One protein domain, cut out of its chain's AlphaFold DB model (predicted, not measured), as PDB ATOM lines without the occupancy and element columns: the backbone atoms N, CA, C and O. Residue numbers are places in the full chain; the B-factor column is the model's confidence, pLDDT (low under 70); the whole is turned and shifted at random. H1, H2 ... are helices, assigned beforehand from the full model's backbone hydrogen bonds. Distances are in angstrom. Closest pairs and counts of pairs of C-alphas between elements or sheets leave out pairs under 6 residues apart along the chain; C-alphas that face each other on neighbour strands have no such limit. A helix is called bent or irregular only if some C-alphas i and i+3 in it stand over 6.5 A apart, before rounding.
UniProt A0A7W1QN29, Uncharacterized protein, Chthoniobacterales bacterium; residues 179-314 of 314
ATOM      1  N   PRO A 179     246.904 177.495 267.680       65.69
ATOM      2  CA  PRO A 179     247.225 177.534 269.085       65.69
ATOM      3  C   PRO A 179     248.483 178.394 269.280       65.69
ATOM      4  O   PRO A 179     249.369 178.414 268.419       65.69
ATOM      5  N   PRO A 180     248.587 179.161 270.379       73.94
ATOM      6  CA  PRO A 180     249.645 180.152 270.525       73.94
ATOM      7  C   PRO A 180     250.965 179.477 270.908       73.94
ATOM      8  O   PRO A 180     251.417 179.551 272.055       73.94
ATOM      9  N   TRP A 181     251.607 178.839 269.928       76.00
ATOM     10  CA  TRP A 181     252.861 178.095 270.074       76.00
ATOM     11  C   TRP A 181     253.932 178.919 270.772       76.00
ATOM     12  O   TRP A 181     254.589 178.414 271.672       76.00
ATOM     13  N   ARG A 182     254.033 180.220 270.465       76.81
ATOM     14  CA  ARG A 182     254.971 181.129 271.141       76.81
ATOM     15  C   ARG A 182     254.788 181.142 272.664       76.81
ATOM     16  O   ARG A 182     255.771 181.061 273.388       76.81
ATOM     17  N   LEU A 183     253.553 181.203 273.167       71.69
ATOM     18  CA  LEU A 183     253.302 181.197 274.614       71.69
ATOM     19  C   LEU A 183     253.530 179.816 275.236       71.69
ATOM     20  O   LEU A 183     254.017 179.742 276.364       71.69
ATOM     21  N   LEU A 184     253.194 178.737 274.523       76.19
ATOM     22  CA  LEU A 184     253.452 177.379 275.003       76.19
ATOM     23  C   LEU A 184     254.951 177.093 275.095       76.19
ATOM     24  O   LEU A 184     255.388 176.595 276.124       76.19
ATOM     25  N   PHE A 185     255.740 177.478 274.088       80.19
ATOM     26  CA  PHE A 185     257.197 177.338 274.115       80.19
ATOM     27  C   PHE A 185     257.835 178.157 275.233       80.19
ATOM     28  O   PHE A 185     258.677 177.631 275.952       80.19
ATOM     29  N   VAL A 186     257.405 179.406 275.447       79.06
ATOM     30  CA  VAL A 186     257.918 180.229 276.557       79.06
ATOM     31  C   VAL A 186     257.603 179.587 277.912       79.06
ATOM     32  O   VAL A 186     258.462 179.545 278.787       79.06
ATOM     33  N   ARG A 187     256.395 179.041 278.093       77.50
ATOM     34  CA  ARG A 187     256.004 178.371 279.345       77.50
ATOM     35  C   ARG A 187     256.701 177.032 279.550       77.50
ATOM     36  O   ARG A 187     257.145 176.752 280.659       77.50
ATOM     37  N   ALA A 188     256.819 176.230 278.497       82.62
ATOM     38  CA  ALA A 188     257.566 174.980 278.526       82.62
ATOM     39  C   ALA A 188     259.047 175.242 278.831       82.62
ATOM     40  O   ALA A 188     259.625 174.561 279.673       82.62
ATOM     41  N   GLY A 189     259.632 176.274 278.216       84.06
ATOM     42  CA  GLY A 189     260.991 176.733 278.487       84.06
ATOM     43  C   GLY A 189     261.174 177.173 279.936       84.06
ATOM     44  O   GLY A 189     262.072 176.670 280.600       84.06
ATOM     45  N   ALA A 190     260.283 178.016 280.468       82.56
ATOM     46  CA  ALA A 190     260.336 178.452 281.865       82.56
ATOM     47  C   ALA A 190     260.235 177.275 282.854       82.56
ATOM     48  O   ALA A 190     261.013 177.198 283.801       82.56
ATOM     49  N   GLY A 191     259.330 176.320 282.610       83.19
ATOM     50  CA  GLY A 191     259.224 175.104 283.422       83.19
ATOM     51  C   GLY A 191     260.463 174.209 283.316       83.19
ATOM     52  O   GLY A 191     260.951 173.711 284.324       83.19
ATOM     53  N   THR A 192     261.018 174.052 282.111       87.69
ATOM     54  CA  THR A 192     262.249 173.275 281.882       87.69
ATOM     55  C   THR A 192     263.447 173.913 282.581       87.69
ATOM     56  O   THR A 192     264.235 173.209 283.205       87.69
ATOM     57  N   MET A 193     263.563 175.242 282.526       88.69
ATOM     58  CA  MET A 193     264.597 175.998 283.234       88.69
ATOM     59  C   MET A 193     264.468 175.836 284.748       88.69
ATOM     60  O   MET A 193     265.474 175.593 285.402       88.69
ATOM     61  N   LEU A 194     263.252 175.914 285.300       86.94
ATOM     62  CA  LEU A 194     263.025 175.722 286.734       86.94
ATOM     63  C   LEU A 194     263.402 174.304 287.192       86.94
ATOM     64  O   LEU A 194     264.094 174.158 288.193       86.94
ATOM     65  N   LEU A 195     263.014 173.274 286.433       87.62
ATOM     66  CA  LEU A 195     263.395 171.883 286.718       87.62
ATOM     67  C   LEU A 195     264.910 171.665 286.588       87.62
ATOM     68  O   LEU A 195     265.511 170.945 287.380       87.62
ATOM     69  N   GLY A 196     265.543 172.293 285.594       90.94
ATOM     70  CA  GLY A 196     266.997 172.282 285.449       90.94
ATOM     71  C   GLY A 196     267.694 172.953 286.633       90.94
ATOM     72  O   GLY A 196     268.645 172.395 287.179       90.94
ATOM     73  N   LEU A 197     267.188 174.109 287.070       89.81
ATOM     74  CA  LEU A 197     267.685 174.830 288.242       89.81
ATOM     75  C   LEU A 197     267.552 174.003 289.518       89.81
ATOM     76  O   LEU A 197     268.496 173.971 290.293       89.81
ATOM     77  N   GLU A 198     266.453 173.277 289.707       90.50
ATOM     78  CA  GLU A 198     266.270 172.381 290.853       90.50
ATOM     79  C   GLU A 198     267.377 171.312 290.932       90.50
ATOM     80  O   GLU A 198     267.966 171.087 291.992       90.50
ATOM     81  N   VAL A 199     267.752 170.718 289.793       90.88
ATOM     82  CA  VAL A 199     268.861 169.750 289.720       90.88
ATOM     83  C   VAL A 199     270.218 170.419 289.954       90.88
ATOM     84  O   VAL A 199     271.071 169.852 290.645       90.88
ATOM     85  N   ILE A 200     270.441 171.607 289.385       91.69
ATOM     86  CA  ILE A 200     271.689 172.364 289.553       91.69
ATOM     87  C   ILE A 200     271.862 172.777 291.015       91.69
ATOM     88  O   ILE A 200     272.918 172.528 291.588       91.69
ATOM     89  N   TRP A 201     270.829 173.344 291.637       89.81
ATOM     90  CA  TRP A 201     270.847 173.752 293.036       89.81
ATOM     91  C   TRP A 201     271.086 172.572 293.968       89.81
ATOM     92  O   TRP A 201     271.873 172.692 294.903       89.81
ATOM     93  N   PHE A 202     270.490 171.412 293.685       86.88
ATOM     94  CA  PHE A 202     270.766 170.210 294.463       86.88
ATOM     95  C   PHE A 202     272.223 169.768 294.368       86.88
ATOM     96  O   PHE A 202     272.856 169.457 295.377       86.88
ATOM     97  N   ARG A 203     272.772 169.740 293.148       88.44
ATOM     98  CA  ARG A 203     274.179 169.389 292.919       88.44
ATOM     99  C   ARG A 203     275.119 170.397 293.564       88.44
ATOM    100  O   ARG A 203     276.131 169.986 294.114       88.44
ATOM    101  N   PHE A 204     274.768 171.677 293.526       87.25
ATOM    102  CA  PHE A 204     275.520 172.743 294.169       87.25
ATOM    103  C   PHE A 204     275.495 172.608 295.696       87.25
ATOM    104  O   PHE A 204     276.552 172.607 296.313       87.25
ATOM    105  N   LEU A 205     274.325 172.402 296.313       83.75
ATOM    106  CA  LEU A 205     274.213 172.204 297.764       83.75
ATOM    107  C   LEU A 205     275.007 170.990 298.256       83.75
ATOM    108  O   LEU A 205     275.633 171.065 299.311       83.75
ATOM    109  N   ARG A 206     275.038 169.900 297.481       83.56
ATOM    110  CA  ARG A 206     275.825 168.696 297.805       83.56
ATOM    111  C   ARG A 206     277.343 168.922 297.831       83.56
ATOM    112  O   ARG A 206     278.052 168.056 298.330       83.56
ATOM    113  N   LEU A 207     277.853 170.040 297.303       83.31
ATOM    114  CA  LEU A 207     279.270 170.418 297.445       83.31
ATOM    115  C   LEU A 207     279.593 170.963 298.844       83.31
ATOM    116  O   LEU A 207     280.752 170.954 299.243       83.31
ATOM    117  N   TYR A 208     278.580 171.436 299.574       77.38
ATOM    118  CA  TYR A 208     278.729 172.092 300.878       77.38
ATOM    119  C   TYR A 208     278.160 171.273 302.035       77.38
ATOM    120  O   TYR A 208     278.588 171.424 303.175       77.38
ATOM    121  N   VAL A 209     277.171 170.434 301.746       77.38
ATOM    122  CA  VAL A 209     276.394 169.682 302.728       77.38
ATOM    123  C   VAL A 209     276.423 168.205 302.348       77.38
ATOM    124  O   VAL A 209     276.317 167.859 301.170       77.38
ATOM    125  N   ALA A 210     276.511 167.327 303.351       75.69
ATOM    126  CA  ALA A 210     276.393 165.886 303.158       75.69
ATOM    127  C   ALA A 210     275.104 165.518 302.397       75.69
ATOM    128  O   ALA A 210     274.020 166.054 302.639       75.69
ATOM    129  N   SER A 211     275.221 164.578 301.460       75.62
ATOM    130  CA  SER A 211     274.106 164.115 300.632       75.62
ATOM    131  C   SER A 211     273.171 163.192 301.429       75.62
ATOM    132  O   SER A 211     273.193 161.974 301.242       75.62
ATOM    133  N   THR A 212     272.316 163.768 302.271       85.88
ATOM    134  CA  THR A 212     271.299 163.037 303.046       85.88
ATOM    135  C   THR A 212     269.897 163.190 302.446       85.88
ATOM    136  O   THR A 212     269.630 164.096 301.648       85.88
ATOM    137  N   SER A 213     268.981 162.293 302.825       85.62
ATOM    138  CA  SER A 213     267.564 162.382 302.431       85.62
ATOM    139  C   SER A 213     266.886 163.622 303.042       85.62
ATOM    140  O   SER A 213     266.161 164.336 302.348       85.62
ATOM    141  N   ILE A 214     267.274 164.003 304.267       85.56
ATOM    142  CA  ILE A 214     266.868 165.257 304.924       85.56
ATOM    143  C   ILE A 214     267.236 166.477 304.074       85.56
ATOM    144  O   ILE A 214     266.393 167.349 303.853       85.56
ATOM    145  N   ALA A 215     268.465 166.541 303.550       86.19
ATOM    146  CA  ALA A 215     268.890 167.670 302.727       86.19
ATOM    147  C   ALA A 215     268.066 167.790 301.435       86.19
ATOM    148  O   ALA A 215     267.694 168.893 301.031       86.19
ATOM    149  N   PHE A 216     267.723 166.656 300.817       87.62
ATOM    150  CA  PHE A 216     266.843 166.622 299.650       87.62
ATOM    151  C   PHE A 216     265.415 167.070 299.983       87.62
ATOM    152  O   PHE A 216     264.860 167.910 299.275       87.62
ATOM    153  N   SER A 217     264.837 166.569 301.077       91.62
ATOM    154  CA  SER A 217     263.494 166.962 301.512       91.62
ATOM    155  C   SER A 217     263.417 168.448 301.867       91.62
ATOM    156  O   SER A 217     262.441 169.109 301.520       91.62
ATOM    157  N   MET A 218     264.440 168.994 302.528       90.31
ATOM    158  CA  MET A 218     264.482 170.409 302.908       90.31
ATOM    159  C   MET A 218     264.580 171.318 301.680       90.31
ATOM    160  O   MET A 218     263.859 172.310 301.574       90.31
ATOM    161  N   MET A 219     265.426 170.945 300.720       92.25
ATOM    162  CA  MET A 219     265.518 171.624 299.435       92.25
ATOM    163  C   MET A 219     264.163 171.646 298.714       92.25
ATOM    164  O   MET A 219     263.681 172.719 298.345       92.25
ATOM    165  N   LEU A 220     263.545 170.473 298.534       92.00
ATOM    166  CA  LEU A 220     262.233 170.352 297.896       92.00
ATOM    167  C   LEU A 220     261.186 171.197 298.615       92.00
ATOM    168  O   LEU A 220     260.400 171.886 297.970       92.00
ATOM    169  N   ALA A 221     261.193 171.186 299.947       94.94
ATOM    170  CA  ALA A 221     260.267 171.972 300.738       94.94
ATOM    171  C   ALA A 221     260.404 173.472 300.458       94.94
ATOM    172  O   ALA A 221     259.396 174.135 300.239       94.94
ATOM    173  N   VAL A 222     261.624 174.009 300.386       94.12
ATOM    174  CA  VAL A 222     261.847 175.425 300.048       94.12
ATOM    175  C   VAL A 222     261.363 175.749 298.634       94.12
ATOM    176  O   VAL A 222     260.706 176.774 298.430       94.12
ATOM    177  N   VAL A 223     261.646 174.881 297.660       93.25
ATOM    178  CA  VAL A 223     261.204 175.065 296.270       93.25
ATOM    179  C   VAL A 223     259.674 175.077 296.180       93.25
ATOM    180  O   VAL A 223     259.088 175.989 295.587       93.25
ATOM    181  N   LEU A 224     259.017 174.104 296.814       94.25
ATOM    182  CA  LEU A 224     257.560 174.004 296.873       94.25
ATOM    183  C   LEU A 224     256.940 175.169 297.660       94.25
ATOM    184  O   LEU A 224     255.919 175.706 297.233       94.25
ATOM    185  N   ALA A 225     257.568 175.619 298.750       95.38
ATOM    186  CA  ALA A 225     257.149 176.798 299.509       95.38
ATOM    187  C   ALA A 225     257.127 178.044 298.624       95.38
ATOM    188  O   ALA A 225     256.126 178.760 298.588       95.38
ATOM    189  N   GLY A 226     258.211 178.285 297.879       93.19
ATOM    190  CA  GLY A 226     258.318 179.416 296.965       93.19
ATOM    191  C   GLY A 226     257.230 179.373 295.897       93.19
ATOM    192  O   GLY A 226     256.447 180.316 295.772       93.19
ATOM    193  N   ILE A 227     257.103 178.255 295.175       91.56
ATOM    194  CA  ILE A 227     256.099 178.114 294.107       91.56
ATOM    195  C   ILE A 227     254.672 178.234 294.671       91.56
ATOM    196  O   ILE A 227     253.829 178.932 294.097       91.56
ATOM    197  N   GLY A 228     254.406 177.596 295.812       92.31
ATOM    198  CA  GLY A 228     253.114 177.605 296.489       92.31
ATOM    199  C   GLY A 228     252.708 179.007 296.937       92.31
ATOM    200  O   GLY A 228     251.670 179.512 296.505       92.31
ATOM    201  N   LEU A 229     253.557 179.682 297.717       93.69
ATOM    202  CA  LEU A 229     253.312 181.054 298.174       93.69
ATOM    203  C   LEU A 229     253.220 182.035 297.002       93.69
ATOM    204  O   LEU A 229     252.301 182.852 296.966       93.69
ATOM    205  N   GLY A 230     254.104 181.924 296.008       89.25
ATOM    206  CA  GLY A 230     254.081 182.769 294.814       89.25
ATOM    207  C   GLY A 230     252.770 182.646 294.030       89.25
ATOM    208  O   GLY A 230     252.224 183.646 293.555       89.25
ATOM    209  N   SER A 231     252.210 181.436 293.946       88.56
ATOM    210  CA  SER A 231     250.928 181.199 293.274       88.56
ATOM    211  C   SER A 231     249.726 181.769 294.042       88.56
ATOM    212  O   SER A 231     248.833 182.351 293.419       88.56
ATOM    213  N   ILE A 232     249.737 181.703 295.382       90.38
ATOM    214  CA  ILE A 232     248.716 182.317 296.245       90.38
ATOM    215  C   ILE A 232     248.798 183.837 296.151       90.38
ATOM    216  O   ILE A 232     247.786 184.480 295.880       90.38
ATOM    217  N   VAL A 233     249.987 184.423 296.298       88.88
ATOM    218  CA  VAL A 233     250.173 185.880 296.206       88.88
ATOM    219  C   VAL A 233     249.711 186.393 294.840       88.88
ATOM    220  O   VAL A 233     248.928 187.339 294.770       88.88
ATOM    221  N   SER A 234     250.084 185.713 293.751       82.31
ATOM    222  CA  SER A 234     249.635 186.054 292.391       82.31
ATOM    223  C   SER A 234     248.111 185.956 292.214       82.31
ATOM    224  O   SER A 234     247.518 186.724 291.454       82.31
ATOM    225  N   SER A 235     247.451 185.060 292.955       83.00
ATOM    226  CA  SER A 235     245.990 184.902 292.941       83.00
ATOM    227  C   SER A 235     245.234 186.050 293.626       83.00
ATOM    228  O   SER A 235     244.073 186.302 293.292       83.00
ATOM    229  N   LEU A 236     245.886 186.753 294.560       82.44
ATOM    230  CA  LEU A 236     245.300 187.845 295.343       82.44
ATOM    231  C   LEU A 236     245.455 189.219 294.667       82.44
ATOM    232  O   LEU A 236     244.710 190.140 294.993       82.44
ATOM    233  N   ILE A 237     246.380 189.366 293.709       79.25
ATOM    234  CA  ILE A 237     246.652 190.647 293.038       79.25
ATOM    235  C   ILE A 237     245.518 191.004 292.044       79.25
ATOM    236  O   ILE A 237     245.284 190.269 291.074       79.25
ATOM    237  N   PRO A 238     244.827 192.156 292.209       66.88
ATOM    238  CA  PRO A 238     243.720 192.561 291.342       66.88
ATOM    239  C   PRO A 238     244.136 192.824 289.886       66.88
ATOM    240  O   PRO A 238     245.133 193.486 289.601       66.88
ATOM    241  N   LYS A 239     243.296 192.405 288.926       61.69
ATOM    242  CA  LYS A 239     243.527 192.587 287.475       61.69
ATOM    243  C   LYS A 239     243.650 194.041 287.010       61.69
ATOM    244  O   LYS A 239     244.231 194.270 285.955       61.69
ATOM    245  N   ARG A 240     243.107 195.001 287.767       56.16
ATOM    246  CA  ARG A 240     243.116 196.431 287.406       56.16
ATOM    247  C   ARG A 240     244.517 197.049 287.417       56.16
ATOM    248  O   ARG A 240     244.720 198.052 286.751       56.16
ATOM    249  N   VAL A 241     245.471 196.442 288.122       53.91
ATOM    250  CA  VAL A 241     246.809 197.017 288.339       53.91
ATOM    251  C   VAL A 241     247.820 196.579 287.267       53.91
ATOM    252  O   VAL A 241     248.876 197.185 287.135       53.91
ATOM    253  N   VAL A 242     247.528 195.551 286.454       54.12
ATOM    254  CA  VAL A 242     248.562 194.910 285.622       54.12
ATOM    255  C   VAL A 242     248.105 194.620 284.189       54.12
ATOM    256  O   VAL A 242     247.278 193.736 283.945       54.12
ATOM    257  N   ARG A 243     248.767 195.245 283.200       57.25
ATOM    258  CA  ARG A 243     248.799 194.748 281.810       57.25
ATOM    259  C   ARG A 243     249.602 193.444 281.765       57.25
ATOM    260  O   ARG A 243     250.814 193.421 281.576       57.25
ATOM    261  N   ARG A 244     248.892 192.325 281.931       58.75
ATOM    262  CA  ARG A 244     249.437 190.965 282.138       58.75
ATOM    263  C   ARG A 244     250.434 190.469 281.077       58.75
ATOM    264  O   ARG A 244     251.212 189.574 281.378       58.75
ATOM    265  N   ARG A 245     250.449 191.042 279.865       58.84
ATOM    266  CA  ARG A 245     251.439 190.713 278.818       58.84
ATOM    267  C   ARG A 245     252.827 191.318 279.071       58.84
ATOM    268  O   ARG A 245     253.808 190.713 278.663       58.84
ATOM    269  N   GLN A 246     252.918 192.460 279.754       66.00
ATOM    270  CA  GLN A 246     254.194 193.123 280.070       66.00
ATOM    271  C   GLN A 246     254.826 192.598 281.367       66.00
ATOM    272  O   GLN A 246     256.030 192.710 281.550       66.00
ATOM    273  N   LEU A 247     254.034 191.973 282.247       70.00
ATOM    274  CA  LEU A 247     254.530 191.453 283.522       70.00
ATOM    275  C   LEU A 247     255.384 190.180 283.358       70.00
ATOM    276  O   LEU A 247     256.272 189.930 284.161       70.00
ATOM    277  N   LEU A 248     255.134 189.381 282.314       70.56
ATOM    278  CA  LEU A 248     255.853 188.126 282.069       70.56
ATOM    279  C   LEU A 248     257.374 188.323 281.880       70.56
ATOM    280  O   LEU A 248     258.127 187.682 282.608       70.56
ATOM    281  N   PRO A 249     257.858 189.197 280.969       75.94
ATOM    282  CA  PRO A 249     259.296 189.430 280.825       75.94
ATOM    283  C   PRO A 249     259.918 190.066 282.073       75.94
ATOM    284  O   PRO A 249     261.031 189.700 282.432       75.94
ATOM    285  N   VAL A 250     259.200 190.952 282.771       79.75
ATOM    286  CA  VAL A 250     259.686 191.569 284.020       79.75
ATOM    287  C   VAL A 250     259.897 190.514 285.100       79.75
ATOM    288  O   VAL A 250     260.957 190.475 285.712       79.75
ATOM    289  N   LEU A 251     258.932 189.617 285.306       76.62
ATOM    290  CA  LEU A 251     259.078 188.528 286.270       76.62
ATOM    291  C   LEU A 251     260.212 187.566 285.887       76.62
ATOM    292  O   LEU A 251     260.904 187.082 286.776       76.62
ATOM    293  N   LEU A 252     260.416 187.282 284.592       79.56
ATOM    294  CA  LEU A 252     261.507 186.403 284.137       79.56
ATOM    295  C   LEU A 252     262.873 187.051 284.371       79.56
ATOM    296  O   LEU A 252     263.786 186.384 284.848       79.56
ATOM    297  N   LEU A 253     262.995 188.349 284.086       84.81
ATOM    298  CA  LEU A 253     264.196 189.122 284.391       84.81
ATOM    299  C   LEU A 253     264.453 189.159 285.896       84.81
ATOM    300  O   LEU A 253     265.566 188.872 286.314       84.81
ATOM    301  N   LEU A 254     263.429 189.418 286.712       85.06
ATOM    302  CA  LEU A 254     263.557 189.384 288.169       85.06
ATOM    303  C   LEU A 254     263.982 188.002 288.673       85.06
ATOM    304  O   LEU A 254     264.843 187.927 289.539       85.06
ATOM    305  N   ALA A 255     263.431 186.914 288.127       83.12
ATOM    306  CA  ALA A 255     263.826 185.557 288.498       83.12
ATOM    307  C   ALA A 255     265.285 185.260 288.104       83.12
ATOM    308  O   ALA A 255     266.029 184.674 288.891       83.12
ATOM    309  N   ALA A 256     265.721 185.711 286.924       83.44
ATOM    310  CA  ALA A 256     267.107 185.582 286.478       83.44
ATOM    311  C   ALA A 256     268.068 186.406 287.353       83.44
ATOM    312  O   ALA A 256     269.073 185.879 287.828       83.44
ATOM    313  N   SER A 257     267.732 187.668 287.635       85.62
ATOM    314  CA  SER A 257     268.493 188.534 288.540       85.62
ATOM    315  C   SER A 257     268.551 187.955 289.951       85.62
ATOM    316  O   SER A 257     269.623 187.912 290.540       85.62
ATOM    317  N   ALA A 258     267.432 187.450 290.473       83.44
ATOM    318  CA  ALA A 258     267.379 186.786 291.769       83.44
ATOM    319  C   ALA A 258     268.267 185.537 291.798       83.44
ATOM    320  O   ALA A 258     268.986 185.338 292.767       83.44
ATOM    321  N   THR A 259     268.293 184.747 290.718       84.44
ATOM    322  CA  THR A 259     269.182 183.579 290.609       84.44
ATOM    323  C   THR A 259     270.644 184.009 290.698       84.44
ATOM    324  O   THR A 259     271.407 183.443 291.477       84.44
ATOM    325  N   LEU A 260     271.033 185.041 289.941       86.19
ATOM    326  CA  LEU A 260     272.397 185.568 289.952       86.19
ATOM    327  C   LEU A 260     272.782 186.109 291.336       86.19
ATOM    328  O   LEU A 260     273.847 185.779 291.853       86.19
ATOM    329  N   LEU A 261     271.901 186.898 291.957       85.44
ATOM    330  CA  LEU A 261     272.109 187.448 293.296       85.44
ATOM    331  C   LEU A 261     272.223 186.342 294.352       85.44
ATOM    332  O   LEU A 261     273.110 186.412 295.196       85.44
ATOM    333  N   SER A 262     271.394 185.299 294.280       85.00
ATOM    334  CA  SER A 262     271.450 184.152 295.192       85.00
ATOM    335  C   SER A 262     272.781 183.400 295.118       85.00
ATOM    336  O   SER A 262     273.262 182.939 296.151       85.00
ATOM    337  N   TYR A 263     273.409 183.306 293.940       84.81
ATOM    338  CA  TYR A 263     274.759 182.741 293.813       84.81
ATOM    339  C   TYR A 263     275.854 183.706 294.290       84.81
ATOM    340  O   TYR A 263     276.790 183.273 294.956       84.81
ATOM    341  N   LEU A 264     275.743 185.004 293.984       82.75
ATOM    342  CA  LEU A 264     276.735 186.017 294.379       82.75
ATOM    343  C   LEU A 264     276.793 186.231 295.896       82.75
ATOM    344  O   LEU A 264     277.873 186.371 296.463       82.75
ATOM    345  N   PHE A 265     275.633 186.249 296.549       79.06
ATOM    346  CA  PHE A 265     275.498 186.441 297.992       79.06
ATOM    347  C   PHE A 265     275.367 185.117 298.751       79.06
ATOM    348  O   PHE A 265     274.940 185.118 299.907       79.06
ATOM    349  N   PHE A 266     275.720 183.988 298.125       79.75
ATOM    350  CA  PHE A 266     275.630 182.689 298.778       79.75
ATOM    351  C   PHE A 266     276.514 182.687 300.039       79.75
ATOM    352  O   PHE A 266     277.723 182.925 299.938       79.75
ATOM    353  N   PRO A 267     275.947 182.465 301.240       69.25
ATOM    354  CA  PRO A 267     276.661 182.654 302.497       69.25
ATOM    355  C   PRO A 267     277.612 181.478 302.774       69.25
ATOM    356  O   PRO A 267     277.383 180.650 303.650       69.25
ATOM    357  N   MET A 268     278.734 181.449 302.051       61.44
ATOM    358  CA  MET A 268     279.815 180.457 302.173       61.44
ATOM    359  C   MET A 268     280.417 180.388 303.584       61.44
ATOM    360  O   MET A 268     281.023 179.392 303.963       61.44
ATOM    361  N   ARG A 269     280.270 181.463 304.368       56.78
ATOM    362  CA  ARG A 269     280.918 181.647 305.676       56.78
ATOM    363  C   ARG A 269     280.218 180.934 306.841       56.78
ATOM    364  O   ARG A 269     280.709 181.019 307.958       56.78
ATOM    365  N   VAL A 270     279.086 180.262 306.607       55.84
ATOM    366  CA  VAL A 270     278.277 179.610 307.663       55.84
ATOM    367  C   VAL A 270     278.613 178.115 307.825       55.84
ATOM    368  O   VAL A 270     278.055 177.450 308.694       55.84
ATOM    369  N   LEU A 271     279.550 177.565 307.042       56.66
ATOM    370  CA  LEU A 271     279.979 176.172 307.199       56.66
ATOM    371  C   LEU A 271     280.809 176.009 308.480       56.66
ATOM    372  O   LEU A 271     282.005 176.293 308.494       56.66
ATOM    373  N   ALA A 272     280.183 175.509 309.544       56.53
ATOM    374  CA  ALA A 272     280.915 174.868 310.626       56.53
ATOM    375  C   ALA A 272     281.387 173.498 310.106       56.53
ATOM    376  O   ALA A 272     280.542 172.644 309.819       56.53
ATOM    377  N   PRO A 273     282.700 173.267 309.929       52.53
ATOM    378  CA  PRO A 273     283.179 171.951 309.548       52.53
ATOM    379  C   PRO A 273     282.886 171.009 310.723       52.53
ATOM    380  O   PRO A 273     283.322 171.276 311.841       52.53
ATOM    381  N   ASN A 274     282.159 169.917 310.467       55.69
ATOM    382  CA  ASN A 274     281.900 168.807 311.404       55.69
ATOM    383  C   ASN A 274     280.686 168.933 312.348       55.69
ATOM    384  O   ASN A 274     280.784 168.565 313.518       55.69
ATOM    385  N   LEU A 275     279.516 169.366 311.864       58.97
ATOM    386  CA  LEU A 275     278.272 169.048 312.583       58.97
ATOM    387  C   LEU A 275     277.867 167.583 312.331       58.97
ATOM    388  O   LEU A 275     277.889 167.151 311.175       58.97
ATOM    389  N   PRO A 276     277.488 166.812 313.368       59.62
ATOM    390  CA  PRO A 276     276.997 165.450 313.184       59.62
ATOM    391  C   PRO A 276     275.723 165.436 312.323       59.62
ATOM    392  O   PRO A 276     274.845 166.284 312.491       59.62
ATOM    393  N   GLU A 277     275.609 164.449 311.424       56.91
ATOM    394  CA  GLU A 277     274.611 164.349 310.334       56.91
ATOM    395  C   GLU A 277     273.128 164.308 310.780       56.91
ATOM    396  O   GLU A 277     272.228 164.263 309.944       56.91
ATOM    397  N   PHE A 278     272.857 164.378 312.087       57.25
ATOM    398  CA  PHE A 278     271.523 164.291 312.693       57.25
ATOM    399  C   PHE A 278     271.209 165.410 313.698       57.25
ATOM    400  O   PHE A 278     270.180 165.356 314.373       57.25
ATOM    401  N   ASP A 279     272.059 166.433 313.815       67.81
ATOM    402  CA  ASP A 279     271.789 167.540 314.732       67.81
ATOM    403  C   ASP A 279     270.743 168.524 314.163       67.81
ATOM    404  O   ASP A 279     270.661 168.766 312.951       67.81
ATOM    405  N   ARG A 280     269.952 169.161 315.037       69.56
ATOM    406  CA  ARG A 280     269.013 170.230 314.640       69.56
ATOM    407  C   ARG A 280     269.746 171.378 313.950       69.56
ATOM    408  O   ARG A 280     269.206 171.961 313.011       69.56
ATOM    409  N   ALA A 281     270.976 171.658 314.380       71.69
ATOM    410  CA  ALA A 281     271.840 172.666 313.776       71.69
ATOM    411  C   ALA A 281     272.139 172.366 312.295       71.69
ATOM    412  O   ALA A 281     272.088 173.277 311.468       71.69
ATOM    413  N   PHE A 282     272.354 171.094 311.935       74.81
ATOM    414  CA  PHE A 282     272.561 170.681 310.545       74.81
ATOM    415  C   PHE A 282     271.315 170.974 309.699       74.81
ATOM    416  O   PHE A 282     271.390 171.679 308.695       74.81
ATOM    417  N   SER A 283     270.137 170.529 310.147       74.88
ATOM    418  CA  SER A 283     268.877 170.751 309.415       74.88
ATOM    419  C   SER A 283     268.549 172.242 309.239       74.88
ATOM    420  O   SER A 283     268.096 172.663 308.171       74.88
ATOM    421  N   GLN A 284     268.822 173.061 310.259       80.44
ATOM    422  CA  GLN A 284     268.650 174.515 310.193       80.44
ATOM    423  C   GLN A 284     269.601 175.165 309.185       80.44
ATOM    424  O   GLN A 284     269.163 176.010 308.401       80.44
ATOM    425  N   GLN A 285     270.871 174.754 309.155       79.88
ATOM    426  CA  GLN A 285     271.841 175.254 308.179       79.88
ATOM    427  C   GLN A 285     271.436 174.904 306.748       79.88
ATOM    428  O   GLN A 285     271.409 175.786 305.889       79.88
ATOM    429  N   VAL A 286     271.047 173.652 306.487       82.69
ATOM    430  CA  VAL A 286     270.576 173.244 305.154       82.69
ATOM    431  C   VAL A 286     269.340 174.037 304.740       82.69
ATOM    432  O   VAL A 286     269.248 174.482 303.594       82.69
ATOM    433  N   GLY A 287     268.416 174.271 305.674       84.31
ATOM    434  CA  GLY A 287     267.244 175.113 305.460       84.31
ATOM    435  C   GLY A 287     267.593 176.546 305.073       84.31
ATOM    436  O   GLY A 287     267.092 177.042 304.068       84.31
ATOM    437  N   LEU A 288     268.483 177.191 305.829       84.56
ATOM    438  CA  LEU A 288     268.935 178.562 305.577       84.56
ATOM    439  C   LEU A 288     269.635 178.697 304.220       84.56
ATOM    440  O   LEU A 288     269.308 179.603 303.452       84.56
ATOM    441  N   LEU A 289     270.549 177.776 303.899       84.31
ATOM    442  CA  LEU A 289     271.248 177.759 302.611       84.31
ATOM    443  C   LEU A 289     270.277 177.535 301.449       84.31
ATOM    444  O   LEU A 289     270.347 178.239 300.442       84.31
ATOM    445  N   SER A 290     269.335 176.600 301.601       85.94
ATOM    446  CA  SER A 290     268.304 176.333 300.591       85.94
ATOM    447  C   SER A 290     267.396 177.546 300.390       85.94
ATOM    448  O   SER A 290     267.097 177.911 299.254       85.94
ATOM    449  N   LEU A 291     266.992 178.210 301.477       88.19
ATOM    450  CA  LEU A 291     266.134 179.393 301.441       88.19
ATOM    451  C   LEU A 291     266.827 180.558 300.735       88.19
ATOM    452  O   LEU A 291     266.250 181.130 299.813       88.19
ATOM    453  N   ALA A 292     268.077 180.862 301.089       85.56
ATOM    454  CA  ALA A 292     268.850 181.917 300.431       85.56
ATOM    455  C   ALA A 292     269.067 181.642 298.931       85.56
ATOM    456  O   ALA A 292     268.999 182.557 298.103       85.56
ATOM    457  N   LEU A 293     269.301 180.376 298.572       85.50
ATOM    458  CA  LEU A 293     269.632 179.985 297.205       85.50
ATOM    459  C   LEU A 293     268.406 179.889 296.284       85.50
ATOM    460  O   LEU A 293     268.488 180.276 295.120       85.50
ATOM    461  N   MET A 294     267.281 179.363 296.778       91.19
ATOM    462  CA  MET A 294     266.171 178.919 295.920       91.19
ATOM    463  C   MET A 294     264.883 179.710 296.109       91.19
ATOM    464  O   MET A 294     264.120 179.873 295.153       91.19
ATOM    465  N   PHE A 295     264.605 180.202 297.321       90.50
ATOM    466  CA  PHE A 295     263.313 180.819 297.635       90.50
ATOM    467  C   PHE A 295     262.984 182.039 296.757       90.50
ATOM    468  O   PHE A 295     261.879 182.077 296.214       90.50
ATOM    469  N   PRO A 296     263.897 183.007 296.519       88.94
ATOM    470  CA  PRO A 296     263.575 184.189 295.717       88.94
ATOM    471  C   PRO A 296     263.141 183.836 294.289       88.94
ATOM    472  O   PRO A 296     262.152 184.357 293.772       88.94
ATOM    473  N   VAL A 297     263.858 182.902 293.664       89.62
ATOM    474  CA  VAL A 297     263.617 182.473 292.283       89.62
ATOM    475  C   VAL A 297     262.329 181.663 292.187       89.62
ATOM    476  O   VAL A 297     261.502 181.907 291.310       89.62
ATOM    477  N   THR A 298     262.123 180.725 293.111       90.75
ATOM    478  CA  THR A 298     260.940 179.849 293.133       90.75
ATOM    479  C   THR A 298     259.667 180.612 293.495       90.75
ATOM    480  O   THR A 298     258.619 180.348 292.906       90.75
ATOM    481  N   PHE A 299     259.756 181.625 294.361       90.19
ATOM    482  CA  PHE A 299     258.661 182.543 294.671       90.19
ATOM    483  C   PHE A 299     258.208 183.343 293.449       90.19
ATOM    484  O   PHE A 299     257.024 183.337 293.096       90.19
ATOM    485  N   LEU A 300     259.154 183.969 292.744       85.88
ATOM    486  CA  LEU A 300     258.864 184.657 291.484       85.88
ATOM    487  C   LEU A 300     258.318 183.674 290.437       85.88
ATOM    488  O   LEU A 300     257.363 183.996 289.728       85.88
ATOM    489  N   SER A 301     258.856 182.448 290.405       83.19
ATOM    490  CA  SER A 301     258.405 181.375 289.518       83.19
ATOM    491  C   SER A 301     256.960 180.907 289.798       83.19
ATOM    492  O   SER A 301     256.207 180.580 288.876       83.19
ATOM    493  N   GLY A 302     256.531 180.896 291.061       78.81
ATOM    494  CA  GLY A 302     255.154 180.567 291.448       78.81
ATOM    495  C   GLY A 302     254.133 181.570 290.914       78.81
ATOM    496  O   GLY A 302     253.009 181.205 290.555       78.81
ATOM    497  N   GLY A 303     254.546 182.831 290.765       72.25
ATOM    498  CA  GLY A 303     253.700 183.898 290.242       72.25
ATOM    499  C   GLY A 303     253.263 183.715 288.782       72.25
ATOM    500  O   GLY A 303     252.239 184.283 288.382       72.25
ATOM    501  N   PHE A 304     253.977 182.899 287.994       67.12
ATOM    502  CA  PHE A 304     253.674 182.655 286.575       67.12
ATOM    503  C   PHE A 304     252.525 181.662 286.337       67.12
ATOM    504  O   PHE A 304     251.853 181.745 285.301       67.12
ATOM    505  N   ALA A 305     252.294 180.730 287.266       53.53
ATOM    506  CA  ALA A 305     251.430 179.560 287.078       53.53
ATOM    507  C   ALA A 305     249.913 179.848 286.890       53.53
ATOM    508  O   ALA A 305     249.294 179.171 286.066       53.53
ATOM    509  N   PRO A 306     249.260 180.846 287.535       51.41
ATOM    510  CA  PRO A 306     247.787 180.904 287.533       51.41
ATOM    511  C   PRO A 306     247.105 181.552 286.307       51.41
ATOM    512  O   PRO A 306     245.878 181.678 286.257       51.41
ATOM    513  N   ASN A 307     247.835 182.025 285.294       51.84
ATOM    514  CA  ASN A 307     247.279 182.985 284.323       51.84
ATOM    515  C   ASN A 307     246.737 182.363 283.023       51.84
ATOM    516  O   ASN A 307     247.264 182.607 281.937       51.84
ATOM    517  N   HIS A 308     245.658 181.580 283.108       50.41
ATOM    518  CA  HIS A 308     245.129 180.783 281.983       50.41
ATOM    519  C   HIS A 308     243.917 181.351 281.208       50.41
ATOM    520  O   HIS A 308     243.418 180.685 280.309       50.41
ATOM    521  N   ARG A 309     243.461 182.594 281.437       38.19
ATOM    522  CA  ARG A 309     242.335 183.168 280.650       38.19
ATOM    523  C   ARG A 309     242.702 183.877 279.336       38.19
ATOM    524  O   ARG A 309     241.804 184.299 278.622       38.19
ATOM    525  N   GLY A 310     243.980 183.976 278.967       35.47
ATOM    526  CA  GLY A 310     244.384 184.606 277.696       35.47
ATOM    527  C   GLY A 310     244.120 183.772 276.432       35.47
ATOM    528  O   GLY A 310     244.374 184.261 275.341       35.47
ATOM    529  N   LEU A 311     243.654 182.528 276.581       38.53
ATOM    530  CA  LEU A 311     243.484 181.543 275.504       38.53
ATOM    531  C   LEU A 311     242.027 181.344 275.050       38.53
ATOM    532  O   LEU A 311     241.795 180.631 274.087       38.53
ATOM    533  N   CYS A 312     241.049 181.931 275.746       28.27
ATOM    534  CA  CYS A 312     239.620 181.789 275.417       28.27
ATOM    535  C   CYS A 312     238.934 183.125 275.096       28.27
ATOM    536  O   CYS A 312     237.716 183.165 274.979       28.27
ATOM    537  N   ALA A 313     239.694 184.219 275.011       25.59
ATOM    538  CA  ALA A 313     239.169 185.561 274.737       25.59
ATOM    539  C   ALA A 313     239.846 186.226 273.524       25.59
ATOM    540  O   ALA A 313     239.846 187.451 273.420       25.59
ATOM    541  N   ILE A 314     240.455 185.419 272.649       29.31
ATOM    542  CA  ILE A 314     240.909 185.803 271.309       29.31
ATOM    543  C   ILE A 314     240.422 184.722 270.357       29.31
ATOM    544  O   ILE A 314     240.629 183.536 270.709       29.31
TER     545      ILE A 314
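AT A GLANCE: This is residues 179 to 314 of the 314 residues of an uncharacterized protein of Chthoniobacterales bacterium (UniProt A0A7W1QN29). Four long helices run roughly lengthwise in an elongated, rather open bundle, with the kinked helix H4 in the middle. H1 and H2 splay apart as a V with H4 between them, and H3 packs on the second half of H4. The link from H3 to H4 lies at one end of the length and the last printed residues at the other, while residues 236 to 243 stick out. The printed part has 136 residues with four named helices, H1, H2, H3 and H4 in chain order, and no named strand; the class is all helix, with 93 residues in the helices. The whole is only just loose, close to compact, with a radius of gyration of the C-alphas of 17.2 A and spans of 60 by 27 by 25 A.

HOW THE PARTS SIT: The longest helix, H1, residues 181 to 205, touches H4, residues 280 to 302, with residues 194 to 205 of H1 alone. Their closest C-alphas, those of Trp 201 and Met 294, are 7.5 A apart, and the two run opposite ways at a shallow tilt of 14 degrees. H4 is the hub, touching three other helices; it is irregular, with C-alphas 293 and 296 7.5 A apart, and it has a kink of 53 degrees near residue 294. H1 only just touches H2, residues 213 to 236, with 3 pairs of C-alphas within 8 A, the closest being Phe 202 and Met 219 at 7.4 A. They touch with residues 198 to 202 of H1 alone and residues 216 to 223 of H2 alone. H1 and H2 form a helical hairpin, running opposite ways at a shallow tilt of 34.6 degrees, only just short of steep. H2 and H4 touch with 47 pairs of C-alphas within 8 A, the closest being Ile 227 and Gly 302 at 3.7 A. They run the same way at a tilt of 35.3 degrees, only just steep. H1, H2 and H4 make a bundle, three helices grouped together. H3, residues 244 to 264, touches H4, which meets it with residues 292 to 301 alone; the C-alphas of Ala 255 and Val 297, the closest, are 4.9 A apart. H3 and H4 form a helical hairpin, running opposite ways at a shallow tilt of 29 degrees. H3 is apart from H2, and only just apart from H1, with the closest C-alphas at 8.4 A. In H1 and H2 every O i to N i+4 pair is within hydrogen-bond range; in H3 14 of 17 are, and in H4 17 of 19.

IN THESE COORDINATES: H1 begins at C-alpha 181, at (252.861, 178.095, 270.074), and measures 35.5 A to C-alpha 205. H2 measures 34.6 A, from Ser 213 to Leu 236. H3 measures 30.3 A and begins at C-alpha 244, at (249.437, 190.965, 282.138); it is neither bent nor irregular, but only just: C-alphas 246 and 249 are 6.3 A apart. H4 measures 28.9 A and ends at C-alpha 302, at (255.154, 180.567, 291.448).

THE WHOLE: The two C-alphas farthest apart, those of Asn 274 and Ile 314, are 59.8 A apart. The printed part has no cut, and Ile 314 is the chain's last residue. The links from H1 to H2 and from H2 to H3, with 7 residues each, are short; the link from H3 to H4, with 15 residues, is long. Residues 303 to 314 hold no named element. The mean pLDDT of the printed part is 76.7; 35 residues are under 70, namely residue 179 and residues 238 to 246, 267 to 280 and 304 to 314.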